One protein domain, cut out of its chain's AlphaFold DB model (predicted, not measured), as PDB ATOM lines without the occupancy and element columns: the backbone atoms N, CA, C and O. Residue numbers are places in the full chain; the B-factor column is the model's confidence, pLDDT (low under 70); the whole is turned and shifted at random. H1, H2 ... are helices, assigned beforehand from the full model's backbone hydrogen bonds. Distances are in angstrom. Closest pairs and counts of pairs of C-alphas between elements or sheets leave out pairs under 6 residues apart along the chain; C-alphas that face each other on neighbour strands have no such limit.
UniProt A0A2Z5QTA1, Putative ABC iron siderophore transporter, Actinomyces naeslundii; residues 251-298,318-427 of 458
ATOM      1  N   GLU A 251     195.931 178.138 124.282       93.25
ATOM      2  CA  GLU A 251     195.343 178.148 125.623       93.25
ATOM      3  C   GLU A 251     196.302 177.591 126.677       93.25
ATOM      4  O   GLU A 251     196.578 178.275 127.665       93.25
ATOM      5  N   LEU A 252     196.882 176.413 126.438       92.62
ATOM      6  CA  LEU A 252     197.835 175.782 127.352       92.62
ATOM      7  C   LEU A 252     199.073 176.659 127.564       92.62
ATOM      8  O   LEU A 252     199.527 176.820 128.701       92.62
ATOM      9  N   ARG A 253     199.581 177.281 126.489       93.81
ATOM     10  CA  ARG A 253     200.688 178.240 126.559       93.81
ATOM     11  C   ARG A 253     200.318 179.460 127.395       93.81
ATOM     12  O   ARG A 253     201.096 179.829 128.266       93.81
ATOM     13  N   ARG A 254     199.151 180.073 127.152       95.56
ATOM     14  CA  ARG A 254     198.687 181.240 127.926       95.56
ATOM     15  C   ARG A 254     198.523 180.912 129.406       95.56
ATOM     16  O   ARG A 254     198.928 181.717 130.236       95.56
ATOM     17  N   ALA A 255     197.964 179.746 129.729       92.94
ATOM     18  CA  ALA A 255     197.831 179.292 131.108       92.94
ATOM     19  C   ALA A 255     199.203 179.172 131.788       92.94
ATOM     20  O   ALA A 255     199.395 179.715 132.869       92.94
ATOM     21  N   ALA A 256     200.175 178.534 131.130       92.44
ATOM     22  CA  ALA A 256     201.522 178.405 131.676       92.44
ATOM     23  C   ALA A 256     202.210 179.763 131.861       92.44
ATOM     24  O   ALA A 256     202.775 180.011 132.922       92.44
ATOM     25  N   THR A 257     202.149 180.658 130.868       95.50
ATOM     26  CA  THR A 257     202.778 181.981 130.988       95.50
ATOM     27  C   THR A 257     202.122 182.822 132.076       95.50
ATOM     28  O   THR A 257     202.840 183.394 132.881       95.50
ATOM     29  N   SER A 258     200.785 182.827 132.169       96.00
ATOM     30  CA  SER A 258     200.061 183.601 133.188       96.00
ATOM     31  C   SER A 258     200.426 183.163 134.606       96.00
ATOM     32  O   SER A 258     200.727 184.003 135.438       96.00
ATOM     33  N   GLU A 259     200.474 181.855 134.881       94.88
ATOM     34  CA  GLU A 259     200.807 181.352 136.226       94.88
ATOM     35  C   GLU A 259     202.248 181.701 136.647       94.88
ATOM     36  O   GLU A 259     202.528 181.880 137.835       94.88
ATOM     37  N   HIS A 260     203.170 181.805 135.682       93.62
ATOM     38  CA  HIS A 260     204.555 182.212 135.935       93.62
ATOM     39  C   HIS A 260     204.717 183.736 136.020       93.62
ATOM     40  O   HIS A 260     205.513 184.200 136.836       93.62
ATOM     41  N   ASP A 261     203.954 184.504 135.240       96.19
ATOM     42  CA  ASP A 261     203.895 185.964 135.350       96.19
ATOM     43  C   ASP A 261     203.330 186.369 136.725       96.19
ATOM     44  O   ASP A 261     203.949 187.167 137.431       96.19
ATOM     45  N   ASP A 262     202.250 185.724 137.182       95.31
ATOM     46  CA  ASP A 262     201.671 185.946 138.515       95.31
ATOM     47  C   ASP A 262     202.657 185.563 139.637       95.31
ATOM     48  O   ASP A 262     202.679 186.164 140.711       95.31
ATOM     49  N   ALA A 263     203.478 184.527 139.425       93.38
ATOM     50  CA  ALA A 263     204.519 184.142 140.377       93.38
ATOM     51  C   ALA A 263     205.652 185.167 140.441       93.38
ATOM     52  O   ALA A 263     206.146 185.455 141.531       93.38
ATOM     53  N   LEU A 264     206.042 185.740 139.302       93.50
ATOM     54  CA  LEU A 264     207.012 186.827 139.258       93.50
ATOM     55  C   LEU A 264     206.488 188.064 139.995       93.50
ATOM     56  O   LEU A 264     207.234 188.646 140.781       93.50
ATOM     57  N   GLU A 265     205.221 188.433 139.792       92.12
ATOM     58  CA  GLU A 265     204.587 189.549 140.502       92.12
ATOM     59  C   GLU A 265     204.610 189.326 142.021       92.12
ATOM     60  O   GLU A 265     205.093 190.186 142.751       92.12
ATOM     61  N   ARG A 266     204.255 188.125 142.501       88.75
ATOM     62  CA  ARG A 266     204.349 187.785 143.934       88.75
ATOM     63  C   ARG A 266     205.773 187.830 144.487       88.75
ATOM     64  O   ARG A 266     205.963 188.211 145.640       88.75
ATOM     65  N   VAL A 267     206.781 187.430 143.705       88.50
ATOM     66  CA  VAL A 267     208.191 187.572 144.115       88.50
ATOM     67  C   VAL A 267     208.547 189.048 144.252       88.50
ATOM     68  O   VAL A 267     209.162 189.419 145.251       88.50
ATOM     69  N   ILE A 268     208.153 189.879 143.282       86.31
ATOM     70  CA  ILE A 268     208.376 191.327 143.317       86.31
ATOM     71  C   ILE A 268     207.712 191.904 144.569       86.31
ATOM     72  O   ILE A 268     208.430 192.422 145.417       86.31
ATOM     73  N   GLU A 269     206.409 191.696 144.766       83.31
ATOM     74  CA  GLU A 269     205.663 192.156 145.947       83.31
ATOM     75  C   GLU A 269     206.313 191.703 147.264       83.31
ATOM     76  O   GLU A 269     206.561 192.515 148.151       83.31
ATOM     77  N   ALA A 270     206.684 190.423 147.391       81.50
ATOM     78  CA  ALA A 270     207.311 189.899 148.607       81.50
ATOM     79  C   ALA A 270     208.696 190.511 148.884       81.50
ATOM     80  O   ALA A 270     209.105 190.638 150.044       81.50
ATOM     81  N   THR A 271     209.432 190.879 147.831       77.56
ATOM     82  CA  THR A 271     210.696 191.614 147.964       77.56
ATOM     83  C   THR A 271     210.490 193.102 148.232       77.56
ATOM     84  O   THR A 271     211.290 193.690 148.958       77.56
ATOM     85  N   GLU A 272     209.425 193.703 147.703       69.94
ATOM     86  CA  GLU A 272     209.095 195.109 147.911       69.94
ATOM     87  C   GLU A 272     208.566 195.343 149.324       69.94
ATOM     88  O   GLU A 272     209.162 196.134 150.040       69.94
ATOM     89  N   ASP A 273     207.566 194.590 149.786       63.22
ATOM     90  CA  ASP A 273     206.896 194.765 151.086       63.22
ATOM     91  C   ASP A 273     207.799 194.514 152.308       63.22
ATOM     92  O   ASP A 273     207.394 194.703 153.458       63.22
ATOM     93  N   GLY A 274     209.033 194.045 152.097       58.09
ATOM     94  CA  GLY A 274     210.004 193.787 153.160       58.09
ATOM     95  C   GLY A 274     209.577 192.692 154.144       58.09
ATOM     96  O   GLY A 274     210.303 192.421 155.102       58.09
ATOM     97  N   SER A 275     208.438 192.027 153.926       61.22
ATOM     98  CA  SER A 275     207.900 190.938 154.754       61.22
ATOM     99  C   SER A 275     208.896 189.778 154.897       61.22
ATOM    100  O   SER A 275     209.003 189.186 155.971       61.22
ATOM    101  N   MET A 276     209.731 189.553 153.876       63.44
ATOM    102  CA  MET A 276     210.842 188.594 153.901       63.44
ATOM    103  C   MET A 276     211.929 188.933 154.945       63.44
ATOM    104  O   MET A 276     212.573 188.038 155.493       63.44
ATOM    105  N   LEU A 277     212.121 190.212 155.282       58.00
ATOM    106  CA  LEU A 277     213.185 190.657 156.187       58.00
ATOM    107  C   LEU A 277     212.808 190.621 157.671       58.00
ATOM    108  O   LEU A 277     213.701 190.691 158.514       58.00
ATOM    109  N   HIS A 278     211.524 190.510 158.015       56.72
ATOM    110  CA  HIS A 278     211.035 190.769 159.375       56.72
ATOM    111  C   HIS A 278     211.395 189.685 160.408       56.72
ATOM    112  O   HIS A 278     211.351 189.954 161.608       56.72
ATOM    113  N   GLY A 279     211.773 188.479 159.973       58.25
ATOM    114  CA  GLY A 279     212.098 187.360 160.864       58.25
ATOM    115  C   GLY A 279     213.600 187.152 161.055       58.25
ATOM    116  O   GLY A 279     214.230 187.708 161.954       58.25
ATOM    117  N   GLU A 280     214.187 186.309 160.209       61.69
ATOM    118  CA  GLU A 280     215.566 185.833 160.368       61.69
ATOM    119  C   GLU A 280     216.614 186.895 160.003       61.69
ATOM    120  O   GLU A 280     217.666 186.982 160.642       61.69
ATOM    121  N   VAL A 281     216.324 187.749 159.015       58.50
ATOM    122  CA  VAL A 281     217.238 188.822 158.599       58.50
ATOM    123  C   VAL A 281     217.240 189.973 159.601       58.50
ATOM    124  O   VAL A 281     218.318 190.444 159.957       58.50
ATOM    125  N   LEU A 282     216.077 190.384 160.122       59.38
ATOM    126  CA  LEU A 282     215.990 191.390 161.181       59.38
ATOM    127  C   LEU A 282     216.669 190.906 162.465       59.38
ATOM    128  O   LEU A 282     217.446 191.662 163.037       59.38
ATOM    129  N   ALA A 283     216.464 189.648 162.875       59.53
ATOM    130  CA  ALA A 283     217.160 189.070 164.026       59.53
ATOM    131  C   ALA A 283     218.691 189.069 163.834       59.53
ATOM    132  O   ALA A 283     219.432 189.474 164.727       59.53
ATOM    133  N   ARG A 284     219.184 188.710 162.640       62.47
ATOM    134  CA  ARG A 284     220.626 188.723 162.315       62.47
ATOM    135  C   ARG A 284     221.206 190.128 162.146       62.47
ATOM    136  O   ARG A 284     222.367 190.363 162.479       62.47
ATOM    137  N   TRP A 285     220.419 191.079 161.651       56.81
ATOM    138  CA  TRP A 285     220.781 192.494 161.604       56.81
ATOM    139  C   TRP A 285     220.826 193.099 163.011       56.81
ATOM    140  O   TRP A 285     221.770 193.810 163.348       56.81
ATOM    141  N   GLN A 286     219.861 192.760 163.864       55.97
ATOM    142  CA  GLN A 286     219.860 193.122 165.278       55.97
ATOM    143  C   GLN A 286     221.025 192.475 166.027       55.97
ATOM    144  O   GLN A 286     221.584 193.118 166.901       55.97
ATOM    145  N   GLU A 287     221.480 191.273 165.667       59.06
ATOM    146  CA  GLU A 287     222.753 190.737 166.170       59.06
ATOM    147  C   GLU A 287     223.950 191.555 165.654       59.06
ATOM    148  O   GLU A 287     224.847 191.898 166.423       59.06
ATOM    149  N   PHE A 288     223.974 191.948 164.379       57.41
ATOM    150  CA  PHE A 288     225.048 192.784 163.831       57.41
ATOM    151  C   PHE A 288     225.146 194.168 164.507       57.41
ATOM    152  O   PHE A 288     226.247 194.632 164.807       57.41
ATOM    153  N   VAL A 289     224.007 194.808 164.784       57.50
ATOM    154  CA  VAL A 289     223.930 196.134 165.421       57.50
ATOM    155  C   VAL A 289     223.984 196.039 166.955       57.50
ATOM    156  O   VAL A 289     224.643 196.850 167.604       57.50
ATOM    157  N   GLY A 290     223.338 195.031 167.537       46.56
ATOM    158  CA  GLY A 290     223.136 194.832 168.974       46.56
ATOM    159  C   GLY A 290     224.291 194.151 169.708       46.56
ATOM    160  O   GLY A 290     224.435 194.355 170.911       46.56
ATOM    161  N   THR A 291     225.189 193.433 169.019       49.09
ATOM    162  CA  THR A 291     226.388 192.843 169.665       49.09
ATOM    163  C   THR A 291     227.532 193.859 169.871       49.09
ATOM    164  O   THR A 291     228.646 193.491 170.238       49.09
ATOM    165  N   GLY A 292     227.284 195.161 169.684       46.66
ATOM    166  CA  GLY A 292     228.191 196.232 170.121       46.66
ATOM    167  C   GLY A 292     229.440 196.468 169.262       46.66
ATOM    168  O   GLY A 292     230.238 197.341 169.600       46.66
ATOM    169  N   ASP A 293     229.619 195.770 168.138       52.47
ATOM    170  CA  ASP A 293     230.794 195.966 167.273       52.47
ATOM    171  C   ASP A 293     230.747 197.286 166.480       52.47
ATOM    172  O   ASP A 293     231.789 197.898 166.241       52.47
ATOM    173  N   LEU A 294     229.556 197.801 166.153       45.94
ATOM    174  CA  LEU A 294     229.400 199.121 165.524       45.94
ATOM    175  C   LEU A 294     229.794 200.261 166.478       45.94
ATOM    176  O   LEU A 294     230.577 201.131 166.095       45.94
ATOM    177  N   PHE A 295     229.349 200.210 167.739       42.81
ATOM    178  CA  PHE A 295     229.719 201.199 168.760       42.81
ATOM    179  C   PHE A 295     231.177 201.059 169.223       42.81
ATOM    180  O   PHE A 295     231.840 202.066 169.454       42.81
ATOM    181  N   ARG A 296     231.737 199.842 169.255       45.84
ATOM    182  CA  ARG A 296     233.162 199.638 169.565       45.84
ATOM    183  C   ARG A 296     234.083 200.058 168.409       45.84
ATOM    184  O   ARG A 296     235.209 200.482 168.656       45.84
ATOM    185  N   SER A 297     233.618 200.019 167.156       43.47
ATOM    186  CA  SER A 297     234.387 200.533 166.007       43.47
ATOM    187  C   SER A 297     234.538 202.061 166.002       43.47
ATOM    188  O   SER A 297     235.493 202.572 165.415       43.47
ATOM    189  N   LEU A 298     233.644 202.776 166.696       43.62
ATOM    190  CA  LEU A 298     233.681 204.232 166.850       43.62
ATOM    191  C   LEU A 298     234.627 204.703 167.969       43.62
ATOM    192  O   LEU A 298     235.124 205.821 167.882       43.62
ATOM    193  N   ALA A 318     233.018 186.734 159.112       61.00
ATOM    194  CA  ALA A 318     232.718 188.117 159.469       61.00
ATOM    195  C   ALA A 318     231.195 188.355 159.456       61.00
ATOM    196  O   ALA A 318     230.511 187.824 158.579       61.00
ATOM    197  N   PRO A 319     230.652 189.145 160.393       62.97
ATOM    198  CA  PRO A 319     229.210 189.229 160.610       62.97
ATOM    199  C   PRO A 319     228.432 189.781 159.400       62.97
ATOM    200  O   PRO A 319     227.349 189.282 159.115       62.97
ATOM    201  N   ALA A 320     229.020 190.675 158.594       64.25
ATOM    202  CA  ALA A 320     228.419 191.138 157.334       64.25
ATOM    203  C   ALA A 320     228.165 189.999 156.323       64.25
ATOM    204  O   ALA A 320     227.097 189.938 155.724       64.25
ATOM    205  N   LYS A 321     229.095 189.037 156.195       68.44
ATOM    206  CA  LYS A 321     228.915 187.878 155.300       68.44
ATOM    207  C   LYS A 321     227.758 186.976 155.733       68.44
ATOM    208  O   LYS A 321     227.173 186.312 154.891       68.44
ATOM    209  N   ARG A 322     227.430 186.928 157.030       71.81
ATOM    210  CA  ARG A 322     226.313 186.108 157.531       71.81
ATOM    211  C   ARG A 322     224.961 186.711 157.171       71.81
ATOM    212  O   ARG A 322     224.049 185.971 156.835       71.81
ATOM    213  N   VAL A 323     224.848 188.038 157.221       69.94
ATOM    214  CA  VAL A 323     223.631 188.752 156.806       69.94
ATOM    215  C   VAL A 323     223.456 188.660 155.285       69.94
ATOM    216  O   VAL A 323     222.367 188.353 154.820       69.94
ATOM    217  N   GLU A 324     224.540 188.817 154.515       72.62
ATOM    218  CA  GLU A 324     224.554 188.595 153.057       72.62
ATOM    219  C   GLU A 324     224.091 187.177 152.681       72.62
ATOM    220  O   GLU A 324     223.237 187.006 151.812       72.62
ATOM    221  N   GLN A 325     224.615 186.154 153.368       79.88
ATOM    222  CA  GLN A 325     224.208 184.760 153.177       79.88
ATOM    223  C   GLN A 325     222.745 184.521 153.558       79.88
ATOM    224  O   GLN A 325     222.065 183.801 152.838       79.88
ATOM    225  N   ALA A 326     222.258 185.138 154.639       77.19
ATOM    226  CA  ALA A 326     220.870 185.020 155.082       77.19
ATOM    227  C   ALA A 326     219.879 185.614 154.069       77.19
ATOM    228  O   ALA A 326     218.892 184.977 153.725       77.19
ATOM    229  N   ILE A 327     220.168 186.813 153.551       77.44
ATOM    230  CA  ILE A 327     219.363 187.441 152.490       77.44
ATOM    231  C   ILE A 327     219.391 186.566 151.233       77.44
ATOM    232  O   ILE A 327     218.362 186.351 150.597       77.44
ATOM    233  N   GLY A 328     220.569 186.032 150.895       82.56
ATOM    234  CA  GLY A 328     220.731 185.130 149.761       82.56
ATOM    235  C   GLY A 328     219.883 183.862 149.888       82.56
ATOM    236  O   GLY A 328     219.157 183.529 148.958       82.56
ATOM    237  N   SER A 329     219.925 183.179 151.035       86.06
ATOM    238  CA  SER A 329     219.142 181.957 151.257       86.06
ATOM    239  C   SER A 329     217.637 182.216 151.225       86.06
ATOM    240  O   SER A 329     216.921 181.469 150.570       86.06
ATOM    241  N   SER A 330     217.158 183.303 151.839       83.88
ATOM    242  CA  SER A 330     215.727 183.634 151.836       83.88
ATOM    243  C   SER A 330     215.199 183.986 150.439       83.88
ATOM    244  O   SER A 330     214.081 183.610 150.096       83.88
ATOM    245  N   LEU A 331     216.000 184.654 149.596       86.44
ATOM    246  CA  LEU A 331     215.643 184.888 148.187       86.44
ATOM    247  C   LEU A 331     215.586 183.585 147.387       86.44
ATOM    248  O   LEU A 331     214.680 183.407 146.578       86.44
ATOM    249  N   VAL A 332     216.538 182.674 147.611       90.50
ATOM    250  CA  VAL A 332     216.530 181.355 146.964       90.50
ATOM    251  C   VAL A 332     215.275 180.575 147.353       90.50
ATOM    252  O   VAL A 332     214.589 180.067 146.472       90.50
ATOM    253  N   GLU A 333     214.936 180.528 148.643       90.25
ATOM    254  CA  GLU A 333     213.728 179.857 149.137       90.25
ATOM    255  C   GLU A 333     212.449 180.444 148.526       90.25
ATOM    256  O   GLU A 333     211.589 179.691 148.068       90.25
ATOM    257  N   LEU A 334     212.342 181.776 148.452       89.31
ATOM    258  CA  LEU A 334     211.203 182.459 147.835       89.31
ATOM    259  C   LEU A 334     211.070 182.116 146.343       89.31
ATOM    260  O   LEU A 334     209.989 181.728 145.900       89.31
ATOM    261  N   LEU A 335     212.163 182.214 145.579       91.31
ATOM    262  CA  LEU A 335     212.177 181.910 144.144       91.31
ATOM    263  C   LEU A 335     211.793 180.452 143.869       91.31
ATOM    264  O   LEU A 335     210.979 180.184 142.985       91.31
ATOM    265  N   VAL A 336     212.342 179.511 144.643       93.19
ATOM    266  CA  VAL A 336     212.005 178.086 144.525       93.19
ATOM    267  C   VAL A 336     210.533 177.856 144.873       93.19
ATOM    268  O   VAL A 336     209.831 177.182 144.120       93.19
ATOM    269  N   ALA A 337     210.031 178.446 145.961       91.25
ATOM    270  CA  ALA A 337     208.653 178.259 146.407       91.25
ATOM    271  C   ALA A 337     207.613 178.852 145.441       91.25
ATOM    272  O   ALA A 337     206.549 178.258 145.251       91.25
ATOM    273  N   GLU A 338     207.872 180.019 144.847       93.25
ATOM    274  CA  GLU A 338     206.969 180.617 143.852       93.25
ATOM    275  C   GLU A 338     207.034 179.883 142.508       93.25
ATOM    276  O   GLU A 338     205.991 179.613 141.912       93.25
ATOM    277  N   SER A 339     208.221 179.441 142.074       92.56
ATOM    278  CA  SER A 339     208.372 178.622 140.864       92.56
ATOM    279  C   SER A 339     207.643 177.277 140.982       92.56
ATOM    280  O   SER A 339     206.890 176.897 140.082       92.56
ATOM    281  N   GLN A 340     207.775 176.587 142.120       92.06
ATOM    282  CA  GLN A 340     207.039 175.348 142.387       92.06
ATOM    283  C   GLN A 340     205.524 175.571 142.396       92.06
ATOM    284  O   GLN A 340     204.773 174.763 141.842       92.06
ATOM    285  N   ARG A 341     205.059 176.676 142.994       93.06
ATOM    286  CA  ARG A 341     203.637 177.037 142.995       93.06
ATOM    287  C   ARG A 341     203.109 177.289 141.583       93.06
ATOM    288  O   ARG A 341     202.053 176.746 141.259       93.06
ATOM    289  N   ALA A 342     203.851 178.017 140.747       93.19
ATOM    290  CA  ALA A 342     203.502 178.258 139.345       93.19
ATOM    291  C   ALA A 342     203.422 176.955 138.534       93.19
ATOM    292  O   ALA A 342     202.454 176.730 137.805       93.19
ATOM    293  N   CYS A 343     204.390 176.050 138.715       92.25
ATOM    294  CA  CYS A 343     204.400 174.738 138.061       92.25
ATOM    295  C   CYS A 343     203.177 173.893 138.452       92.25
ATOM    296  O   CYS A 343     202.477 173.375 137.583       92.25
ATOM    297  N   LEU A 344     202.850 173.811 139.748       91.81
ATOM    298  CA  LEU A 344     201.673 173.078 140.233       91.81
ATOM    299  C   LEU A 344     200.349 173.716 139.787       91.81
ATOM    300  O   LEU A 344     199.346 173.025 139.594       91.81
ATOM    301  N   ALA A 345     200.292 175.043 139.669       93.25
ATOM    302  CA  ALA A 345     199.112 175.737 139.162       93.25
ATOM    303  C   ALA A 345     198.925 175.500 137.654       93.25
ATOM    304  O   ALA A 345     197.831 175.114 137.237       93.25
ATOM    305  N   THR A 346     200.013 175.575 136.882       93.31
ATOM    306  CA  THR A 346     200.052 175.220 135.455       93.31
ATOM    307  C   THR A 346     199.578 173.784 135.237       93.31
ATOM    308  O   THR A 346     198.654 173.551 134.460       93.31
ATOM    309  N   GLU A 347     200.118 172.821 135.994       92.69
ATOM    310  CA  GLU A 347     199.706 171.416 135.929       92.69
ATOM    311  C   GLU A 347     198.203 171.255 136.196       92.69
ATOM    312  O   GLU A 347     197.495 170.579 135.448       92.69
ATOM    313  N   ARG A 348     197.680 171.900 137.247       92.25
ATOM    314  CA  ARG A 348     196.244 171.874 137.564       92.25
ATOM    315  C   ARG A 348     195.396 172.526 136.476       92.25
ATOM    316  O   ARG A 348     194.249 172.124 136.292       92.25
ATOM    317  N   SER A 349     195.910 173.548 135.797       91.88
ATOM    318  CA  SER A 349     195.230 174.195 134.675       91.88
ATOM    319  C   SER A 349     195.137 173.246 133.479       91.88
ATOM    320  O   SER A 349     194.039 172.956 133.009       91.88
ATOM    321  N   TRP A 350     196.255 172.632 133.088       93.44
ATOM    322  CA  TRP A 350     196.298 171.658 131.992       93.44
ATOM    323  C   TRP A 350     195.453 170.406 132.274       93.44
ATOM    324  O   TRP A 350     194.730 169.930 131.402       93.44
ATOM    325  N   ARG A 351     195.442 169.905 133.519       91.44
ATOM    326  CA  ARG A 351     194.549 168.797 133.915       91.44
ATOM    327  C   ARG A 351     193.067 169.153 133.768       91.44
ATOM    328  O   ARG A 351     192.282 168.288 133.395       91.44
ATOM    329  N   ARG A 352     192.679 170.399 134.061       90.06
ATOM    330  CA  ARG A 352     191.293 170.878 133.897       90.06
ATOM    331  C   ARG A 352     190.909 171.060 132.430       90.06
ATOM    332  O   ARG A 352     189.759 170.807 132.096       90.06
ATOM    333  N   ALA A 353     191.862 171.442 131.580       86.88
ATOM    334  CA  ALA A 353     191.672 171.558 130.134       86.88
ATOM    335  C   ALA A 353     191.519 170.196 129.424       86.88
ATOM    336  O   ALA A 353     191.155 170.153 128.256       86.88
ATOM    337  N   GLY A 354     191.754 169.076 130.120       85.12
ATOM    338  CA  GLY A 354     191.572 167.735 129.559       85.12
ATOM    339  C   GLY A 354     192.763 167.221 128.746       85.12
ATOM    340  O   GLY A 354     192.611 166.254 128.003       85.12
ATOM    341  N   THR A 355     193.953 167.816 128.904       81.56
ATOM    342  CA  THR A 355     195.174 167.378 128.211       81.56
ATOM    343  C   THR A 355     195.463 165.895 128.465       81.56
ATOM    344  O   THR A 355     195.365 165.405 129.595       81.56
ATOM    345  N   SER A 356     195.874 165.169 127.417       85.81
ATOM    346  CA  SER A 356     196.186 163.741 127.532       85.81
ATOM    347  C   SER A 356     197.239 163.461 128.614       85.81
ATOM    348  O   SER A 356     198.259 164.150 128.728       85.81
ATOM    349  N   GLN A 357     197.028 162.399 129.399       87.06
ATOM    350  CA  GLN A 357     197.918 162.047 130.510       87.06
ATOM    351  C   GLN A 357     199.359 161.783 130.044       87.06
ATOM    352  O   GLN A 357     200.309 162.116 130.749       87.06
ATOM    353  N   GLN A 358     199.539 161.212 128.849       89.00
ATOM    354  CA  GLN A 358     200.868 160.935 128.306       89.00
ATOM    355  C   GLN A 358     201.615 162.218 127.921       89.00
ATOM    356  O   GLN A 358     202.799 162.332 128.240       89.00
ATOM    357  N   ALA A 359     200.949 163.176 127.266       86.81
ATOM    358  CA  ALA A 359     201.562 164.456 126.912       86.81
ATOM    359  C   ALA A 359     201.906 165.268 128.166       86.81
ATOM    360  O   ALA A 359     203.026 165.761 128.287       86.81
ATOM    361  N   LEU A 360     200.990 165.308 129.139       88.25
ATOM    362  CA  LEU A 360     201.223 165.962 130.425       88.25
ATOM    363  C   LEU A 360     202.433 165.364 131.156       88.25
ATOM    364  O   LEU A 360     203.297 166.101 131.615       88.25
ATOM    365  N   ASN A 361     202.540 164.033 131.222       89.88
ATOM    366  CA  ASN A 361     203.675 163.373 131.869       89.88
ATOM    367  C   ASN A 361     205.011 163.679 131.176       89.88
ATOM    368  O   ASN A 361     206.019 163.820 131.863       89.88
ATOM    369  N   ARG A 362     205.036 163.781 129.837       90.94
ATOM    370  CA  ARG A 362     206.248 164.195 129.107       90.94
ATOM    371  C   ARG A 362     206.633 165.629 129.451       90.94
ATOM    372  O   ARG A 362     207.785 165.860 129.783       90.94
ATOM    373  N   ALA A 363     205.673 166.552 129.444       86.62
ATOM    374  CA  ALA A 363     205.932 167.947 129.786       86.62
ATOM    375  C   ALA A 363     206.427 168.104 131.238       86.62
ATOM    376  O   ALA A 363     207.404 168.798 131.487       86.62
ATOM    377  N   LEU A 364     205.816 167.397 132.196       85.94
ATOM    378  CA  LEU A 364     206.248 167.408 133.600       85.94
ATOM    379  C   LEU A 364     207.644 166.802 133.807       85.94
ATOM    380  O   LEU A 364     208.325 167.176 134.756       85.94
ATOM    381  N   ALA A 365     208.083 165.887 132.939       88.69
ATOM    382  CA  ALA A 365     209.428 165.316 133.003       88.69
ATOM    383  C   ALA A 365     210.526 166.309 132.578       88.69
ATOM    384  O   ALA A 365     211.684 166.116 132.946       88.69
ATOM    385  N   GLU A 366     210.179 167.355 131.823       87.88
ATOM    386  CA  GLU A 366     211.105 168.421 131.417       87.88
ATOM    387  C   GLU A 366     211.214 169.543 132.462       87.88
ATOM    388  O   GLU A 366     212.186 170.301 132.456       87.88
ATOM    389  N   VAL A 367     210.252 169.638 133.387       86.69
ATOM    390  CA  VAL A 367     210.275 170.635 134.465       86.69
ATOM    391  C   VAL A 367     211.459 170.353 135.403       86.69
ATOM    392  O   VAL A 367     211.631 169.213 135.850       86.69
ATOM    393  N   PRO A 368     212.282 171.366 135.747       86.50
ATOM    394  CA  PRO A 368     213.396 171.179 136.665       86.50
ATOM    395  C   PRO A 368     212.939 170.600 138.006       86.50
ATOM    396  O   PRO A 368     211.955 171.044 138.599       86.50
ATOM    397  N   SER A 369     213.698 169.634 138.527       89.19
ATOM    398  CA  SER A 369     213.489 169.145 139.889       89.19
ATOM    399  C   SER A 369     213.724 170.266 140.904       89.19
ATOM    400  O   SER A 369     214.411 171.246 140.611       89.19
ATOM    401  N   GLN A 370     213.224 170.104 142.131       89.12
ATOM    402  CA  GLN A 370     213.471 171.066 143.210       89.12
ATOM    403  C   GLN A 370     214.966 171.393 143.367       89.12
ATOM    404  O   GLN A 370     215.333 172.560 143.420       89.12
ATOM    405  N   THR A 371     215.835 170.379 143.366       91.25
ATOM    406  CA  THR A 371     217.289 170.582 143.444       91.25
ATOM    407  C   THR A 371     217.825 171.352 142.234       91.25
ATOM    408  O   THR A 371     218.718 172.183 142.375       91.25
ATOM    409  N   GLY A 372     217.271 171.111 141.042       91.38
ATOM    410  CA  GLY A 372     217.583 171.898 139.849       91.38
ATOM    411  C   GLY A 372     217.186 173.370 140.003       91.38
ATOM    412  O   GLY A 372     217.997 174.249 139.715       91.38
ATOM    413  N   LEU A 373     215.982 173.641 140.518       91.44
ATOM    414  CA  LEU A 373     215.507 174.999 140.805       91.44
ATOM    415  C   LEU A 373     216.374 175.698 141.855       91.44
ATOM    416  O   LEU A 373     216.722 176.857 141.665       91.44
ATOM    417  N   GLU A 374     216.771 175.004 142.923       92.75
ATOM    418  CA  GLU A 374     217.662 175.542 143.960       92.75
ATOM    419  C   GLU A 374     219.016 175.969 143.378       92.75
ATOM    420  O   GLU A 374     219.506 177.054 143.690       92.75
ATOM    421  N   VAL A 375     219.604 175.160 142.487       94.94
ATOM    422  CA  VAL A 375     220.865 175.497 141.804       94.94
ATOM    423  C   VAL A 375     220.703 176.739 140.923       94.94
ATOM    424  O   VAL A 375     221.541 177.642 140.979       94.94
ATOM    425  N   VAL A 376     219.626 176.809 140.134       93.75
ATOM    426  CA  VAL A 376     219.345 177.956 139.255       93.75
ATOM    427  C   VAL A 376     219.072 179.223 140.072       93.75
ATOM    428  O   VAL A 376     219.662 180.268 139.800       93.75
ATOM    429  N   ALA A 377     218.238 179.136 141.108       93.38
ATOM    430  CA  ALA A 377     217.914 180.250 141.990       93.38
ATOM    431  C   ALA A 377     219.151 180.753 142.748       93.38
ATOM    432  O   ALA A 377     219.386 181.958 142.804       93.38
ATOM    433  N   ALA A 378     219.992 179.854 143.268       93.19
ATOM    434  CA  ALA A 378     221.238 180.229 143.934       93.19
ATOM    435  C   ALA A 378     222.204 180.953 142.988       93.19
ATOM    436  O   ALA A 378     222.821 181.942 143.387       93.19
ATOM    437  N   ALA A 379     222.314 180.502 141.734       94.44
ATOM    438  CA  ALA A 379     223.118 181.180 140.721       94.44
ATOM    439  C   ALA A 379     222.576 182.587 140.413       94.44
ATOM    440  O   ALA A 379     223.344 183.549 140.449       94.44
ATOM    441  N   LEU A 380     221.261 182.723 140.199       93.94
ATOM    442  CA  LEU A 380     220.596 184.011 139.953       93.94
ATOM    443  C   LEU A 380     220.809 184.998 141.105       93.94
ATOM    444  O   LEU A 380     221.206 186.143 140.882       93.94
ATOM    445  N   VAL A 381     220.597 184.552 142.345       90.88
ATOM    446  CA  VAL A 381     220.788 185.379 143.543       90.88
ATOM    447  C   VAL A 381     222.256 185.763 143.712       90.88
ATOM    448  O   VAL A 381     222.556 186.915 144.019       90.88
ATOM    449  N   HIS A 382     223.188 184.839 143.473       90.19
ATOM    450  CA  HIS A 382     224.616 185.133 143.557       90.19
ATOM    451  C   HIS A 382     225.063 186.164 142.510       90.19
ATOM    452  O   HIS A 382     225.833 187.078 142.825       90.19
ATOM    453  N   ASP A 383     224.576 186.049 141.274       91.50
ATOM    454  CA  ASP A 383     224.873 187.011 140.216       91.50
ATOM    455  C   ASP A 383     224.265 188.386 140.519       91.50
ATOM    456  O   ASP A 383     224.954 189.398 140.368       91.50
ATOM    457  N   TRP A 384     223.039 188.436 141.049       89.25
ATOM    458  CA  TRP A 384     222.439 189.673 141.553       89.25
ATOM    459  C   TRP A 384     223.285 190.302 142.675       89.25
ATOM    460  O   TRP A 384     223.652 191.476 142.586       89.25
ATOM    461  N   GLN A 385     223.694 189.529 143.689       85.38
ATOM    462  CA  GLN A 385     224.555 190.020 144.775       85.38
ATOM    463  C   GLN A 385     225.880 190.583 144.243       85.38
ATOM    464  O   GLN A 385     226.336 191.648 144.674       85.38
ATOM    465  N   ARG A 386     226.492 189.905 143.263       86.56
ATOM    466  CA  ARG A 386     227.714 190.371 142.595       86.56
ATOM    467  C   ARG A 386     227.490 191.698 141.868       86.56
ATOM    468  O   ARG A 386     228.358 192.572 141.941       86.56
ATOM    469  N   GLN A 387     226.355 191.868 141.191       84.31
ATOM    470  CA  GLN A 387     225.998 193.123 140.522       84.31
ATOM    471  C   GLN A 387     225.820 194.261 141.531       84.31
ATOM    472  O   GLN A 387     226.409 195.326 141.342       84.31
ATOM    473  N   VAL A 388     225.125 194.021 142.648       82.38
ATOM    474  CA  VAL A 388     224.968 195.005 143.734       82.38
ATOM    475  C   VAL A 388     226.328 195.436 144.290       82.38
ATOM    476  O   VAL A 388     226.612 196.628 144.398       82.38
ATOM    477  N   LEU A 389     227.222 194.488 144.585       79.75
ATOM    478  CA  LEU A 389     228.575 194.802 145.064       79.75
ATOM    479  C   LEU A 389     229.412 195.560 144.024       79.75
ATOM    480  O   LEU A 389     230.235 196.402 144.387       79.75
ATOM    481  N   THR A 390     229.223 195.263 142.739       81.00
ATOM    482  CA  THR A 390     229.910 195.959 141.643       81.00
ATOM    483  C   THR A 390     229.426 197.403 141.523       81.00
ATOM    484  O   THR A 390     230.259 198.303 141.431       81.00
ATOM    485  N   LEU A 391     228.115 197.642 141.631       77.56
ATOM    486  CA  LEU A 391     227.519 198.982 141.678       77.56
ATOM    487  C   LEU A 391     228.076 199.801 142.850       77.56
ATOM    488  O   LEU A 391     228.545 200.918 142.654       77.56
ATOM    489  N   VAL A 392     228.132 199.219 144.052       74.38
ATOM    490  CA  VAL A 392     228.701 199.886 145.240       74.38
ATOM    491  C   VAL A 392     230.171 200.265 145.039       74.38
ATOM    492  O   VAL A 392     230.606 201.324 145.491       74.38
ATOM    493  N   ARG A 393     230.955 199.418 144.361       71.69
ATOM    494  CA  ARG A 393     232.369 199.698 144.056       71.69
ATOM    495  C   ARG A 393     232.536 200.812 143.029       71.69
ATOM    496  O   ARG A 393     233.444 201.621 143.192       71.69
ATOM    497  N   ALA A 394     231.697 200.835 141.995       75.44
ATOM    498  CA  ALA A 394     231.725 201.872 140.971       75.44
ATOM    499  C   ALA A 394     231.367 203.243 141.570       75.44
ATOM    500  O   ALA A 394     232.118 204.205 141.407       75.44
ATOM    501  N   GLU A 395     230.291 203.300 142.358       67.12
ATOM    502  CA  GLU A 395     229.758 204.541 142.931       67.12
ATOM    503  C   GLU A 395     230.571 205.065 144.128       67.12
ATOM    504  O   GLU A 395     230.709 206.266 144.350       67.12
ATOM    505  N   GLY A 396     231.198 204.164 144.893       55.97
ATOM    506  CA  GLY A 396     232.075 204.506 146.017       55.97
ATOM    507  C   GLY A 396     233.378 205.224 145.631       55.97
ATOM    508  O   GLY A 396     234.146 205.602 146.519       55.97
ATOM    509  N   SER A 397     233.638 205.412 144.333       52.28
ATOM    510  CA  SER A 397     234.760 206.205 143.821       52.28
ATOM    511  C   SER A 397     234.492 207.720 143.831       52.28
ATOM    512  O   SER A 397     235.442 208.504 143.723       52.28
ATOM    513  N   ASP A 398     233.239 208.145 144.049       49.19
ATOM    514  CA  ASP A 398     232.849 209.553 144.036       49.19
ATOM    515  C   ASP A 398     232.909 210.203 145.440       49.19
ATOM    516  O   ASP A 398     232.423 209.691 146.456       49.19
ATOM    517  N   LYS A 399     233.578 211.359 145.533       45.81
ATOM    518  CA  LYS A 399     234.267 211.854 146.752       45.81
ATOM    519  C   LYS A 399     233.382 212.307 147.934       45.81
ATOM    520  O   LYS A 399     233.920 212.821 148.913       45.81
ATOM    521  N   ARG A 400     232.054 212.151 147.888       50.22
ATOM    522  CA  ARG A 400     231.127 212.664 148.927       50.22
ATOM    523  C   ARG A 400     230.549 211.600 149.871       50.22
ATOM    524  O   ARG A 400     230.093 211.960 150.953       50.22
ATOM    525  N   LEU A 401     230.602 210.315 149.518       44.72
ATOM    526  CA  LEU A 401     230.034 209.204 150.312       44.72
ATOM    527  C   LEU A 401     231.076 208.415 151.128       44.72
ATOM    528  O   LEU A 401     230.742 207.521 151.908       44.72
ATOM    529  N   THR A 402     232.350 208.773 150.993       46.66
ATOM    530  CA  THR A 402     233.502 208.043 151.533       46.66
ATOM    531  C   THR A 402     233.549 207.997 153.063       46.66
ATOM    532  O   THR A 402     233.973 206.991 153.621       46.66
ATOM    533  N   ALA A 403     233.049 209.007 153.781       48.94
ATOM    534  CA  ALA A 403     233.201 209.068 155.240       48.94
ATOM    535  C   ALA A 403     232.392 208.008 156.023       48.94
ATOM    536  O   ALA A 403     232.829 207.590 157.092       48.94
ATOM    537  N   ARG A 404     231.243 207.543 155.502       46.12
ATOM    538  CA  ARG A 404     230.406 206.509 156.158       46.12
ATOM    539  C   ARG A 404     230.695 205.085 155.664       46.12
ATOM    540  O   ARG A 404     230.484 204.135 156.405       46.12
ATOM    541  N   LEU A 405     231.203 204.935 154.439       45.06
ATOM    542  CA  LEU A 405     231.523 203.633 153.834       45.06
ATOM    543  C   LEU A 405     232.898 203.088 154.262       45.06
ATOM    544  O   LEU A 405     233.096 201.873 154.317       45.06
ATOM    545  N   LEU A 406     233.840 203.970 154.619       49.53
ATOM    546  CA  LEU A 406     235.199 203.593 155.032       49.53
ATOM    547  C   LEU A 406     235.264 202.815 156.363       49.53
ATOM    548  O   LEU A 406     236.260 202.131 156.593       49.53
ATOM    549  N   SER A 407     234.232 202.861 157.217       51.94
ATOM    550  CA  SER A 407     234.193 202.104 158.484       51.94
ATOM    551  C   SER A 407     233.675 200.665 158.339       51.94
ATOM    552  O   SER A 407     234.024 199.813 159.153       51.94
ATOM    553  N   LEU A 408     232.884 200.372 157.297       56.09
ATOM    554  CA  LEU A 408     232.213 199.077 157.087       56.09
ATOM    555  C   LEU A 408     232.887 198.196 156.018       56.09
ATOM    556  O   LEU A 408     232.691 196.978 155.998       56.09
ATOM    557  N   GLY A 409     233.691 198.791 155.132       64.50
ATOM    558  CA  GLY A 409     234.273 198.109 153.975       64.50
ATOM    559  C   GLY A 409     233.238 197.787 152.886       64.50
ATOM    560  O   GLY A 409     232.031 197.818 153.110       64.50
ATOM    561  N   VAL A 410     233.714 197.454 151.682       65.75
ATOM    562  CA  VAL A 410     232.864 197.249 150.487       65.75
ATOM    563  C   VAL A 410     231.780 196.180 150.693       65.75
ATOM    564  O   VAL A 410     230.665 196.333 150.208       65.75
ATOM    565  N   ASN A 411     232.079 195.125 151.454       65.50
ATOM    566  CA  ASN A 411     231.112 194.060 151.736       65.50
ATOM    567  C   ASN A 411     230.018 194.523 152.715       65.50
ATOM    568  O   ASN A 411     228.851 194.212 152.516       65.50
ATOM    569  N   GLY A 412     230.366 195.306 153.745       68.12
ATOM    570  CA  GLY A 412     229.376 195.870 154.670       68.12
ATOM    571  C   GLY A 412     228.481 196.912 153.994       68.12
ATOM    572  O   GLY A 412     227.277 196.933 154.224       68.12
ATOM    573  N   ALA A 413     229.052 197.719 153.096       69.62
ATOM    574  CA  ALA A 413     228.317 198.660 152.257       69.62
ATOM    575  C   ALA A 413     227.296 197.983 151.329       69.62
ATOM    576  O   ALA A 413     226.175 198.467 151.197       69.62
ATOM    577  N   GLY A 414     227.678 196.856 150.721       68.75
ATOM    578  CA  GLY A 414     226.786 196.038 149.899       68.75
ATOM    579  C   GLY A 414     225.586 195.516 150.678       68.75
ATOM    580  O   GLY A 414     224.460 195.693 150.235       68.75
ATOM    581  N   VAL A 415     225.816 194.959 151.868       72.38
ATOM    582  CA  VAL A 415     224.739 194.465 152.744       72.38
ATOM    583  C   VAL A 415     223.792 195.590 153.156       72.38
ATOM    584  O   VAL A 415     222.579 195.413 153.102       72.38
ATOM    585  N   VAL A 416     224.324 196.762 153.517       69.81
ATOM    586  CA  VAL A 416     223.496 197.935 153.838       69.81
ATOM    587  C   VAL A 416     222.670 198.365 152.630       69.81
ATOM    588  O   VAL A 416     221.489 198.639 152.795       69.81
ATOM    589  N   LEU A 417     223.250 198.393 151.425       72.31
ATOM    590  CA  LEU A 417     222.505 198.727 150.212       72.31
ATOM    591  C   LEU A 417     221.419 197.689 149.908       72.31
ATOM    592  O   LEU A 417     220.308 198.088 149.596       72.31
ATOM    593  N   MET A 418     221.702 196.389 150.041       72.19
ATOM    594  CA  MET A 418     220.700 195.326 149.867       72.19
ATOM    595  C   MET A 418     219.525 195.529 150.828       72.19
ATOM    596  O   MET A 418     218.383 195.594 150.390       72.19
ATOM    597  N   ILE A 419     219.802 195.718 152.122       70.50
ATOM    598  CA  ILE A 419     218.769 195.976 153.136       70.50
ATOM    599  C   ILE A 419     218.008 197.269 152.831       70.50
ATOM    600  O   ILE A 419     216.797 197.309 152.994       70.50
ATOM    601  N   LEU A 420     218.690 198.323 152.377       67.69
ATOM    602  CA  LEU A 420     218.078 199.619 152.091       67.69
ATOM    603  C   LEU A 420     217.215 199.585 150.823       67.69
ATOM    604  O   LEU A 420     216.173 200.227 150.800       67.69
ATOM    605  N   VAL A 421     217.597 198.804 149.809       68.19
ATOM    606  CA  VAL A 421     216.765 198.530 148.625       68.19
ATOM    607  C   VAL A 421     215.472 197.829 149.044       68.19
ATOM    608  O   VAL A 421     214.396 198.264 148.653       68.19
ATOM    609  N   PHE A 422     215.540 196.823 149.911       65.69
ATOM    610  CA  PHE A 422     214.337 196.149 150.405       65.69
ATOM    611  C   PHE A 422     213.514 197.018 151.378       65.69
ATOM    612  O   PHE A 422     212.291 197.028 151.323       65.69
ATOM    613  N   ALA A 423     214.157 197.808 152.243       62.12
ATOM    614  CA  ALA A 423     213.467 198.644 153.228       62.12
ATOM    615  C   ALA A 423     212.836 199.911 152.626       62.12
ATOM    616  O   ALA A 423     211.840 200.407 153.148       62.12
ATOM    617  N   HIS A 424     213.412 200.470 151.557       54.88
ATOM    618  CA  HIS A 424     212.897 201.693 150.937       54.88
ATOM    619  C   HIS A 424     211.729 201.432 149.977       54.88
ATOM    620  O   HIS A 424     210.962 202.355 149.705       54.88
ATOM    621  N   THR A 425     211.570 200.192 149.514       51.72
ATOM    622  CA  THR A 425     210.487 199.803 148.599       51.72
ATOM    623  C   THR A 425     209.221 199.369 149.361       51.72
ATOM    624  O   THR A 425     208.120 199.609 148.883       51.72
ATOM    625  N   GLY A 426     209.348 198.903 150.612       46.47
ATOM    626  CA  GLY A 426     208.241 198.374 151.433       46.47
ATOM    627  C   GLY A 426     207.508 199.365 152.329       46.47
ATOM    628  O   GLY A 426     207.039 198.997 153.402       46.47
ATOM    629  N   GLY A 427     207.464 200.648 151.965       40.34
ATOM    630  CA  GLY A 427     206.665 201.631 152.708       40.34
ATOM    631  C   GLY A 427     207.079 201.862 154.173       40.34
ATOM    632  O   GLY A 427     206.302 202.423 154.945       40.34
TER     633      GLY A 427
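This is residues 251 to 298 and 318 to 427 of the 458 residues of the protein "Putative ABC iron siderophore transporter" of Actinomyces naeslundii (UniProt A0A2Z5QTA1). A loose rod of helices is built round one long helix, H4, with H1 folded alongside its later half and H2 beside its first residues. H6 starts at the middle of H4 and runs away from it as a V, with H8 set across the mouth; H5 folds back near the other end of H4, and residues 397 to 403 stick out. The printed part has 158 residues with eight named helices, H1 to H8 in order, and no named strand: the class is all helix. The radius of gyration of the C-alphas is 20.1 A, and the spans are 68 by 31 by 29 A.

H1, residues 251 to 272, begins at C-alpha 251 (195.343, 178.148, 125.623) and is 31.2 A long. H2 is residues 280 to 290 and H3 residues 293 to 298. H4, residues 319 to 353, is 51.5 A long from C-alpha 319 (229.210, 189.229, 160.610). H5 is residues 357 to 366; H6, residues 370 to 395, is 37.2 A long. H7 is residues 402 to 405, and H8, residues 409 to 425, is 24.4 A long, ending at C-alpha 425 (210.487, 199.803, 148.599).

H4 is the hub. H1 touches it at a shallow tilt of 25 degrees, opposite ways, the closest C-alphas being those of Glu 259 and Ala 342, 5.2 A. H2 touches residues 319 to 327 of H4, closest at Arg 284 and Val 323, 6.3 A between C-alphas. H6 touches residues 328 to 340 of H4 at a steep tilt of 46 degrees, closest at C-alphas 332 and 377, 5.3 A. H8 touches H4, closest at C-alphas 320 and 412, 5.5 A, and H6, closest at C-alphas 389 and 414, 5.3 A. H1 and H8 touch only at their ends, closest at C-alphas 272 and 425, 4.9 A. H5 is close to H4 but not clearly touching, as is H7 to H8 and H3 to H2. Every O i to N i+4 pair is within hydrogen-bond range in H1, H2, H4, H5 and H6; in H3 it is 1 of 2, in H8 12 of 13, and H7 is too short for one.

The C-alphas of Leu 298 and Ser 356 are farthest apart, 67.8 A. Residues 299 to 317 are cut out, with 17.8 A from C-alpha 298 to C-alpha 318. Of the links that are printed whole, none is long. The mean pLDDT of the printed part is 75.8; 61 residues are under 70, among them 272 to 298 and 395 to 414.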